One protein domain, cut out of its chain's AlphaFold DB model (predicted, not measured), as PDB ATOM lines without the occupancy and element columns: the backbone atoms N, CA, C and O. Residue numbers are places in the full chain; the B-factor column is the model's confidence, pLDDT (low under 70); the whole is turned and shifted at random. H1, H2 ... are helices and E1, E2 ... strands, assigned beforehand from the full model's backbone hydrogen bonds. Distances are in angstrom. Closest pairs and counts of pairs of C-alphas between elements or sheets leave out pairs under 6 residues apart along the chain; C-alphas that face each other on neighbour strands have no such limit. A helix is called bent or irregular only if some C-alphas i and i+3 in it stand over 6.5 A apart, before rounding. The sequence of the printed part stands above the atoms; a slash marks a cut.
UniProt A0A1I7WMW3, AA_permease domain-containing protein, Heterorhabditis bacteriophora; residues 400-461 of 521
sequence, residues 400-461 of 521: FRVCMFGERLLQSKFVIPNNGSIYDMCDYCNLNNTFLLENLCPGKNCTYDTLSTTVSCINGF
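What this domain is: This is residues 400 to 461 of the 521 residues of the protein "AA_permease domain-containing protein" of Heterorhabditis bacteriophora (UniProt A0A1I7WMW3). A ribbon of two antiparallel strands, E1 and E2, runs along one side of this domain, and three short helices cluster beside it: H2 is near both strands, and H1 touches H2 and H3. H4 sits away from this cluster, just before E2. The printed part has 62 residues, in the order E1 H1 H2 H3 H4 E2, with sheet order E1 - E2 and a mixed class of helices and strands. It is compact, with a radius of gyration of the C-alphas of 11.2 A and spans of 32 by 26 by 16 A.

How they stand to each other: Start at E1, residues 401 to 405, and look across to its antiparallel neighbour E2, residues 455 to 459, at 152 degrees between directions; N 402 and O 458 are 2.9 A apart and N 404 and O 456 2.8 A, both within hydrogen-bond range. Residues 404 to 405 also pair, antiparallel, with residues 408 to 409. Next come H1, residues 412 to 415, and H2, residues 422 to 428, which touch; their closest C-alphas, Val 415 and Tyr 428, are 6.0 A apart. The closest C-alphas of H2 and E2, Cys 426 and Cys 457, are 5.5 A apart; those of H2 and E1, Arg 401 and Met 425, 6.6 A. H1 also touches H3, residues 434 to 440, with the closest C-alphas, Val 415 and Leu 436, 5.4 A apart. H2 and H3 are close but not clearly touching, with their closest C-alphas, Tyr 428 and Leu 436, 7.4 A apart, and about perpendicular at 86 degrees. H3 and H4, residues 448 to 452, are close but not clearly touching; their closest C-alphas, Leu 440 and Thr 450, are 7.9 A apart. Every O i to N i+4 pair is within hydrogen-bond range in H3 and H4; H2 has 0 of 3, and 1 of 4 O i to N i+3 pairs, while H1 is too short for an i+4 pair.

Where its parts are: Find C-alpha 401 at (-39.228, -22.512, -3.697); from there E1 runs 13.5 A to C-alpha 405. H1 measures 5.3 A, H2 10.1 A, H3 9.7 A and H4 6.3 A. H2 is irregular, with C-alphas 423 and 426 8.1 A apart. E2 runs 13.6 A to C-alpha 459 at (-40.017, -23.216, 0.684).

The domain as a whole: The C-alphas farthest apart, Gly 443 and Phe 461, are 34.8 A from each other. The printed part has no cut, and no link is long. The mean pLDDT of the printed part is 74.7; look for values under 70 at residues 400, 412, 418, 420 to 423, 444 and 448 to 449.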
ATOM      1  N   PHE A 400     -35.112 -20.402  -3.053       60.75
ATOM      2  CA  PHE A 400     -35.527 -21.652  -3.686       60.75
ATOM      3  C   PHE A 400     -36.873 -22.100  -3.112       60.75
ATOM      4  O   PHE A 400     -36.959 -22.642  -2.006       60.75
ATOM      5  N   ARG A 401     -37.932 -21.861  -3.881       72.00
ATOM      6  CA  ARG A 401     -39.228 -22.512  -3.697       72.00
ATOM      7  C   ARG A 401     -39.269 -23.760  -4.573       72.00
ATOM      8  O   ARG A 401     -38.668 -23.771  -5.642       72.00
ATOM      9  N   VAL A 402     -39.933 -24.808  -4.102       75.19
ATOM     10  CA  VAL A 402     -39.975 -26.112  -4.772       75.19
ATOM     11  C   VAL A 402     -41.423 -26.558  -4.905       75.19
ATOM     12  O   VAL A 402     -42.224 -26.376  -3.989       75.19
ATOM     13  N   CYS A 403     -41.755 -27.123  -6.063       80.94
ATOM     14  CA  CYS A 403     -43.080 -27.649  -6.359       80.94
ATOM     15  C   CYS A 403     -43.140 -29.136  -5.986       80.94
ATOM     16  O   CYS A 403     -42.369 -29.940  -6.517       80.94
ATOM     17  N   MET A 404     -44.049 -29.490  -5.081       77.75
ATOM     18  CA  MET A 404     -44.340 -30.865  -4.690       77.75
ATOM     19  C   MET A 404     -45.619 -31.365  -5.363       77.75
ATOM     20  O   MET A 404     -46.600 -30.631  -5.498       77.75
ATOM     21  N   PHE A 405     -45.605 -32.635  -5.759       80.06
ATOM     22  CA  PHE A 405     -46.747 -33.391  -6.264       80.06
ATOM     23  C   PHE A 405     -47.076 -34.493  -5.248       80.06
ATOM     24  O   PHE A 405     -46.446 -35.554  -5.234       80.06
ATOM     25  N   GLY A 406     -48.007 -34.213  -4.330       80.19
ATOM     26  CA  GLY A 406     -48.130 -34.992  -3.094       80.19
ATOM     27  C   GLY A 406     -46.805 -34.965  -2.327       80.19
ATOM     28  O   GLY A 406     -46.253 -33.895  -2.101       80.19
ATOM     29  N   GLU A 407     -46.256 -36.139  -2.013       73.56
ATOM     30  CA  GLU A 407     -44.955 -36.296  -1.335       73.56
ATOM     31  C   GLU A 407     -43.733 -36.283  -2.284       73.56
ATOM     32  O   GLU A 407     -42.602 -36.484  -1.846       73.56
ATOM     33  N   ARG A 408     -43.923 -36.088  -3.599       74.19
ATOM     34  CA  ARG A 408     -42.844 -36.177  -4.604       74.19
ATOM     35  C   ARG A 408     -42.331 -34.808  -5.044       74.19
ATOM     36  O   ARG A 408     -43.112 -33.892  -5.292       74.19
ATOM     37  N   LEU A 409     -41.014 -34.688  -5.207       76.06
ATOM     38  CA  LEU A 409     -40.358 -33.490  -5.739       76.06
ATOM     39  C   LEU A 409     -40.326 -33.536  -7.274       76.06
ATOM     40  O   LEU A 409     -39.728 -34.441  -7.860       76.06
ATOM     41  N   LEU A 410     -40.944 -32.544  -7.919       72.88
ATOM     42  CA  LEU A 410     -40.904 -32.386  -9.375       72.88
ATOM     43  C   LEU A 410     -39.604 -31.711  -9.827       72.88
ATOM     44  O   LEU A 410     -39.126 -30.757  -9.208       72.88
ATOM     45  N   GLN A 411     -39.065 -32.157 -10.963       70.25
ATOM     46  CA  GLN A 411     -37.954 -31.473 -11.622       70.25
ATOM     47  C   GLN A 411     -38.388 -30.086 -12.132       70.25
ATOM     48  O   GLN A 411     -39.470 -29.927 -12.699       70.25
ATOM     49  N   SER A 412     -37.524 -29.073 -12.007       67.44
ATOM     50  CA  SER A 412     -37.848 -27.689 -12.401       67.44
ATOM     51  C   SER A 412     -38.232 -27.541 -13.880       67.44
ATOM     52  O   SER A 412     -39.139 -26.772 -14.191       67.44
ATOM     53  N   LYS A 413     -37.624 -28.334 -14.775       70.25
ATOM     54  CA  LYS A 413     -37.934 -28.391 -16.217       70.25
ATOM     55  C   LYS A 413     -39.390 -28.783 -16.524       70.25
ATOM     56  O   LYS A 413     -39.929 -28.372 -17.544       70.25
ATOM     57  N   PHE A 414     -40.034 -29.554 -15.646       72.94
ATOM     58  CA  PHE A 414     -41.426 -29.995 -15.817       72.94
ATOM     59  C   PHE A 414     -42.446 -28.934 -15.396       72.94
ATOM     60  O   PHE A 414     -43.577 -28.932 -15.885       72.94
ATOM     61  N   VAL A 415     -42.037 -28.034 -14.500       75.56
ATOM     62  CA  VAL A 415     -42.873 -26.969 -13.934       75.56
ATOM     63  C   VAL A 415     -42.729 -25.675 -14.734       75.56
ATOM     64  O   VAL A 415     -43.721 -24.998 -14.990       75.56
ATOM     65  N   ILE A 416     -41.504 -25.330 -15.141       75.31
ATOM     66  CA  ILE A 416     -41.167 -24.024 -15.717       75.31
ATOM     67  C   ILE A 416     -40.970 -24.159 -17.238       75.31
ATOM     68  O   ILE A 416     -40.139 -24.960 -17.666       75.31
ATOM     69  N   PRO A 417     -41.683 -23.377 -18.072       74.38
ATOM     70  CA  PRO A 417     -41.473 -23.386 -19.519       74.38
ATOM     71  C   PRO A 417     -40.100 -22.804 -19.889       74.38
ATOM     72  O   PRO A 417     -39.560 -21.973 -19.163       74.38
ATOM     73  N   ASN A 418     -39.574 -23.148 -21.071       68.75
ATOM     74  CA  ASN A 418     -38.219 -22.795 -21.550       68.75
ATOM     75  C   ASN A 418     -37.841 -21.292 -21.545       68.75
ATOM     76  O   ASN A 418     -36.691 -20.959 -21.818       68.75
ATOM     77  N   ASN A 419     -38.789 -20.388 -21.283       70.31
ATOM     78  CA  ASN A 419     -38.597 -18.935 -21.243       70.31
ATOM     79  C   ASN A 419     -38.923 -18.314 -19.861       70.31
ATOM     80  O   ASN A 419     -38.949 -17.092 -19.734       70.31
ATOM     81  N   GLY A 420     -39.235 -19.136 -18.850       66.00
ATOM     82  CA  GLY A 420     -39.554 -18.718 -17.480       66.00
ATOM     83  C   GLY A 420     -38.330 -18.723 -16.558       66.00
ATOM     84  O   GLY A 420     -37.357 -19.436 -16.805       66.00
ATOM     85  N   SER A 421     -38.369 -17.933 -15.482       67.00
ATOM     86  CA  SER A 421     -37.282 -17.881 -14.500       67.00
ATOM     87  C   SER A 421     -37.512 -18.862 -13.342       67.00
ATOM     88  O   SER A 421     -38.648 -19.155 -12.975       67.00
ATOM     89  N   ILE A 422     -36.429 -19.343 -12.718       64.62
ATOM     90  CA  ILE A 422     -36.498 -20.234 -11.539       64.62
ATOM     91  C   ILE A 422     -37.178 -19.551 -10.335       64.62
ATOM     92  O   ILE A 422     -37.718 -20.227  -9.462       64.62
ATOM     93  N   TYR A 423     -37.191 -18.216 -10.288       64.88
ATOM     94  CA  TYR A 423     -37.791 -17.454  -9.190       64.88
ATOM     95  C   TYR A 423     -39.325 -17.530  -9.181       64.88
ATOM     96  O   TYR A 423     -39.930 -17.476  -8.111       64.88
ATOM     97  N   ASP A 424     -39.938 -17.750 -10.346       70.94
ATOM     98  CA  ASP A 424     -41.394 -17.755 -10.542       70.94
ATOM     99  C   ASP A 424     -41.997 -19.169 -10.373       70.94
ATOM    100  O   ASP A 424     -43.129 -19.442 -10.772       70.94
ATOM    101  N   MET A 425     -41.245 -20.113  -9.783       75.75
ATOM    102  CA  MET A 425     -41.602 -21.539  -9.752       75.75
ATOM    103  C   MET A 425     -42.962 -21.833  -9.097       75.75
ATOM    104  O   MET A 425     -43.616 -22.794  -9.494       75.75
ATOM    105  N   CYS A 426     -43.422 -21.018  -8.139       77.06
ATOM    106  CA  CYS A 426     -44.757 -21.200  -7.556       77.06
ATOM    107  C   CYS A 426     -45.902 -20.751  -8.459       77.06
ATOM    108  O   CYS A 426     -46.970 -21.354  -8.391       77.06
ATOM    109  N   ASP A 427     -45.696 -19.744  -9.307       78.94
ATOM    110  CA  ASP A 427     -46.755 -19.225 -10.178       78.94
ATOM    111  C   ASP A 427     -47.122 -20.266 -11.248       78.94
ATOM    112  O   ASP A 427     -48.283 -20.399 -11.642       78.94
ATOM    113  N   TYR A 428     -46.143 -21.083 -11.648       77.38
ATOM    114  CA  TYR A 428     -46.329 -22.227 -12.539       77.38
ATOM    115  C   TYR A 428     -46.727 -23.536 -11.822       77.38
ATOM    116  O   TYR A 428     -47.191 -24.466 -12.489       77.38
ATOM    117  N   CYS A 429     -46.590 -23.617 -10.492       81.25
ATOM    118  CA  CYS A 429     -46.887 -24.793  -9.659       81.25
ATOM    119  C   CYS A 429     -48.392 -24.911  -9.337       81.25
ATOM    120  O   CYS A 429     -48.821 -24.853  -8.185       81.25
ATOM    121  N   ASN A 430     -49.220 -25.047 -10.375       82.00
ATOM    122  CA  ASN A 430     -50.671 -25.179 -10.251       82.00
ATOM    123  C   ASN A 430     -51.208 -26.151 -11.315       82.00
ATOM    124  O   ASN A 430     -50.840 -26.046 -12.481       82.00
ATOM    125  N   LEU A 431     -52.118 -27.054 -10.936       77.62
ATOM    126  CA  LEU A 431     -52.782 -27.999 -11.850       77.62
ATOM    127  C   LEU A 431     -53.585 -27.307 -12.972       77.62
ATOM    128  O   LEU A 431     -53.823 -27.910 -14.015       77.62
ATOM    129  N   ASN A 432     -53.954 -26.034 -12.793       76.69
ATOM    130  CA  ASN A 432     -54.584 -25.212 -13.830       76.69
ATOM    131  C   ASN A 432     -53.616 -24.779 -14.952       76.69
ATOM    132  O   ASN A 432     -54.066 -24.299 -15.993       76.69
ATOM    133  N   ASN A 433     -52.299 -24.889 -14.750       78.88
ATOM    134  CA  ASN A 433     -51.297 -24.510 -15.742       78.88
ATOM    135  C   ASN A 433     -51.208 -25.584 -16.837       78.88
ATOM    136  O   ASN A 433     -50.841 -26.729 -16.571       78.88
ATOM    137  N   THR A 434     -51.501 -25.204 -18.084       78.00
ATOM    138  CA  THR A 434     -51.535 -26.141 -19.217       78.00
ATOM    139  C   THR A 434     -50.194 -26.826 -19.460       78.00
ATOM    140  O   THR A 434     -50.195 -27.991 -19.827       78.00
ATOM    141  N   PHE A 435     -49.067 -26.147 -19.211       80.38
ATOM    142  CA  PHE A 435     -47.728 -26.720 -19.399       80.38
ATOM    143  C   PHE A 435     -47.442 -27.857 -18.404       80.38
ATOM    144  O   PHE A 435     -47.051 -28.953 -18.801       80.38
ATOM    145  N   LEU A 436     -47.716 -27.625 -17.114       81.25
ATOM    146  CA  LEU A 436     -47.587 -28.645 -16.068       81.25
ATOM    147  C   LEU A 436     -48.512 -29.840 -16.360       81.25
ATOM    148  O   LEU A 436     -48.091 -30.993 -16.282       81.25
ATOM    149  N   LEU A 437     -49.767 -29.561 -16.727       80.06
ATOM    150  CA  LEU A 437     -50.775 -30.585 -16.992       80.06
ATOM    151  C   LEU A 437     -50.471 -31.411 -18.253       80.06
ATOM    152  O   LEU A 437     -50.719 -32.612 -18.258       80.06
ATOM    153  N   GLU A 438     -49.911 -30.805 -19.302       80.44
ATOM    154  CA  GLU A 438     -49.489 -31.502 -20.526       80.44
ATOM    155  C   GLU A 438     -48.294 -32.432 -20.267       80.44
ATOM    156  O   GLU A 438     -48.295 -33.576 -20.725       80.44
ATOM    157  N   ASN A 439     -47.332 -31.994 -19.447       77.62
ATOM    158  CA  ASN A 439     -46.194 -32.814 -19.030       77.62
ATOM    159  C   ASN A 439     -46.608 -33.976 -18.095       77.62
ATOM    160  O   ASN A 439     -46.068 -35.081 -18.194       77.62
ATOM    161  N   LEU A 440     -47.586 -33.757 -17.205       77.94
ATOM    162  CA  LEU A 440     -48.159 -34.799 -16.338       77.94
ATOM    163  C   LEU A 440     -49.073 -35.772 -17.111       77.94
ATOM    164  O   LEU A 440     -49.065 -36.976 -16.843       77.94
ATOM    165  N   CYS A 441     -49.841 -35.277 -18.081       77.00
ATOM    166  CA  CYS A 441     -50.849 -36.030 -18.827       77.00
ATOM    167  C   CYS A 441     -50.721 -35.793 -20.346       77.00
ATOM    168  O   CYS A 441     -51.498 -35.013 -20.917       77.00
ATOM    169  N   PRO A 442     -49.796 -36.489 -21.037       75.81
ATOM    170  CA  PRO A 442     -49.618 -36.341 -22.477       75.81
ATOM    171  C   PRO A 442     -50.931 -36.644 -23.211       75.81
ATOM    172  O   PRO A 442     -51.551 -37.693 -23.023       75.81
ATOM    173  N   GLY A 443     -51.392 -35.692 -24.026       70.06
ATOM    174  CA  GLY A 443     -52.637 -35.825 -24.788       70.06
ATOM    175  C   GLY A 443     -53.929 -35.839 -23.954       70.06
ATOM    176  O   GLY A 443     -54.945 -36.312 -24.454       70.06
ATOM    177  N   LYS A 444     -53.916 -35.319 -22.715       66.88
ATOM    178  CA  LYS A 444     -55.057 -35.276 -21.765       66.88
ATOM    179  C   LYS A 444     -55.516 -36.630 -21.197       66.88
ATOM    180  O   LYS A 444     -56.510 -36.672 -20.475       66.88
ATOM    181  N   ASN A 445     -54.777 -37.714 -21.431       72.12
ATOM    182  CA  ASN A 445     -55.013 -38.995 -20.758       72.12
ATOM    183  C   ASN A 445     -54.392 -38.983 -19.347       72.12
ATOM    184  O   ASN A 445     -53.309 -39.523 -19.133       72.12
ATOM    185  N   CYS A 446     -55.069 -38.349 -18.384       71.56
ATOM    186  CA  CYS A 446     -54.730 -38.462 -16.960       71.56
ATOM    187  C   CYS A 446     -55.304 -39.751 -16.351       71.56
ATOM    188  O   CYS A 446     -56.436 -40.132 -16.657       71.56
ATOM    189  N   THR A 447     -54.581 -40.376 -15.419       73.81
ATOM    190  CA  THR A 447     -55.193 -41.337 -14.490       73.81
ATOM    191  C   THR A 447     -55.941 -40.573 -13.394       73.81
ATOM    192  O   THR A 447     -55.612 -39.432 -13.079       73.81
ATOM    193  N   TYR A 448     -56.969 -41.180 -12.795       66.38
ATOM    194  CA  TYR A 448     -57.740 -40.520 -11.727       66.38
ATOM    195  C   TYR A 448     -56.849 -40.116 -10.535       66.38
ATOM    196  O   TYR A 448     -56.995 -39.024  -9.992       66.38
ATOM    197  N   ASP A 449     -55.864 -40.960 -10.221       67.50
ATOM    198  CA  ASP A 449     -54.855 -40.770  -9.174       67.50
ATOM    199  C   ASP A 449     -54.012 -39.488  -9.366       67.50
ATOM    200  O   ASP A 449     -53.782 -38.725  -8.420       67.50
ATOM    201  N   THR A 450     -53.618 -39.169 -10.610       71.62
ATOM    202  CA  THR A 450     -52.856 -37.938 -10.887       71.62
ATOM    203  C   THR A 450     -53.699 -36.673 -10.774       71.62
ATOM    204  O   THR A 450     -53.142 -35.605 -10.533       71.62
ATOM    205  N   LEU A 451     -55.024 -36.774 -10.922       71.94
ATOM    206  CA  LEU A 451     -55.945 -35.643 -10.784       71.94
ATOM    207  C   LEU A 451     -56.408 -35.428  -9.331       71.94
ATOM    208  O   LEU A 451     -56.788 -34.315  -8.975       71.94
ATOM    209  N   SER A 452     -56.369 -36.468  -8.488       72.69
ATOM    210  CA  SER A 452     -56.685 -36.375  -7.054       72.69
ATOM    211  C   SER A 452     -55.513 -35.913  -6.182       72.69
ATOM    212  O   SER A 452     -55.729 -35.483  -5.051       72.69
ATOM    213  N   THR A 453     -54.279 -36.007  -6.680       77.25
ATOM    214  CA  THR A 453     -53.075 -35.628  -5.928       77.25
ATOM    215  C   THR A 453     -52.916 -34.105  -5.866       77.25
ATOM    216  O   THR A 453     -52.928 -33.422  -6.887       77.25
ATOM    217  N   THR A 454     -52.725 -33.551  -4.666       81.38
ATOM    218  CA  THR A 454     -52.542 -32.104  -4.476       81.38
ATOM    219  C   THR A 454     -51.141 -31.643  -4.871       81.38
ATOM    220  O   THR A 454     -50.146 -32.200  -4.406       81.38
ATOM    221  N   VAL A 455     -51.066 -30.568  -5.657       83.19
ATOM    222  CA  VAL A 455     -49.819 -29.848  -5.948       83.19
ATOM    223  C   VAL A 455     -49.646 -28.703  -4.951       83.19
ATOM    224  O   VAL A 455     -50.577 -27.923  -4.744       83.19
ATOM    225  N   SER A 456     -48.470 -28.594  -4.332       83.50
ATOM    226  CA  SER A 456     -48.163 -27.551  -3.348       83.50
ATOM    227  C   SER A 456     -46.775 -26.952  -3.584       83.50
ATOM    228  O   SER A 456     -45.800 -27.660  -3.824       83.50
ATOM    229  N   CYS A 457     -46.671 -25.623  -3.523       82.44
ATOM    230  CA  CYS A 457     -45.383 -24.941  -3.611       82.44
ATOM    231  C   CYS A 457     -44.875 -24.597  -2.208       82.44
ATOM    232  O   CYS A 457     -45.467 -23.763  -1.517       82.44
ATOM    233  N   ILE A 458     -43.774 -25.222  -1.791       79.12
ATOM    234  CA  ILE A 458     -43.173 -25.036  -0.465       79.12
ATOM    235  C   ILE A 458     -41.835 -24.292  -0.548       79.12
ATOM    236  O   ILE A 458     -41.200 -24.205  -1.600       79.12
ATOM    237  N   ASN A 459     -41.375 -23.748   0.579       75.19
ATOM    238  CA  ASN A 459     -40.017 -23.216   0.684       75.19
ATOM    239  C   ASN A 459     -39.035 -24.388   0.836       75.19
ATOM    240  O   ASN A 459     -39.124 -25.119   1.817       75.19
ATOM    241  N   GLY A 460     -38.074 -24.532  -0.082       71.50
ATOM    242  CA  GLY A 460     -37.081 -25.616  -0.033       71.50
ATOM    243  C   GLY A 460     -36.099 -25.506   1.140       71.50
ATOM    244  O   GLY A 460     -35.505 -26.499   1.545       71.50
ATOM    245  N   PHE A 461     -35.951 -24.311   1.723       74.56
ATOM    246  CA  PHE A 461     -35.232 -24.104   2.979       74.56
ATOM    247  C   PHE A 461     -36.012 -23.153   3.907       74.56
ATOM    248  O   PHE A 461     -35.914 -21.933   3.761       74.56
TER     249      PHE A 461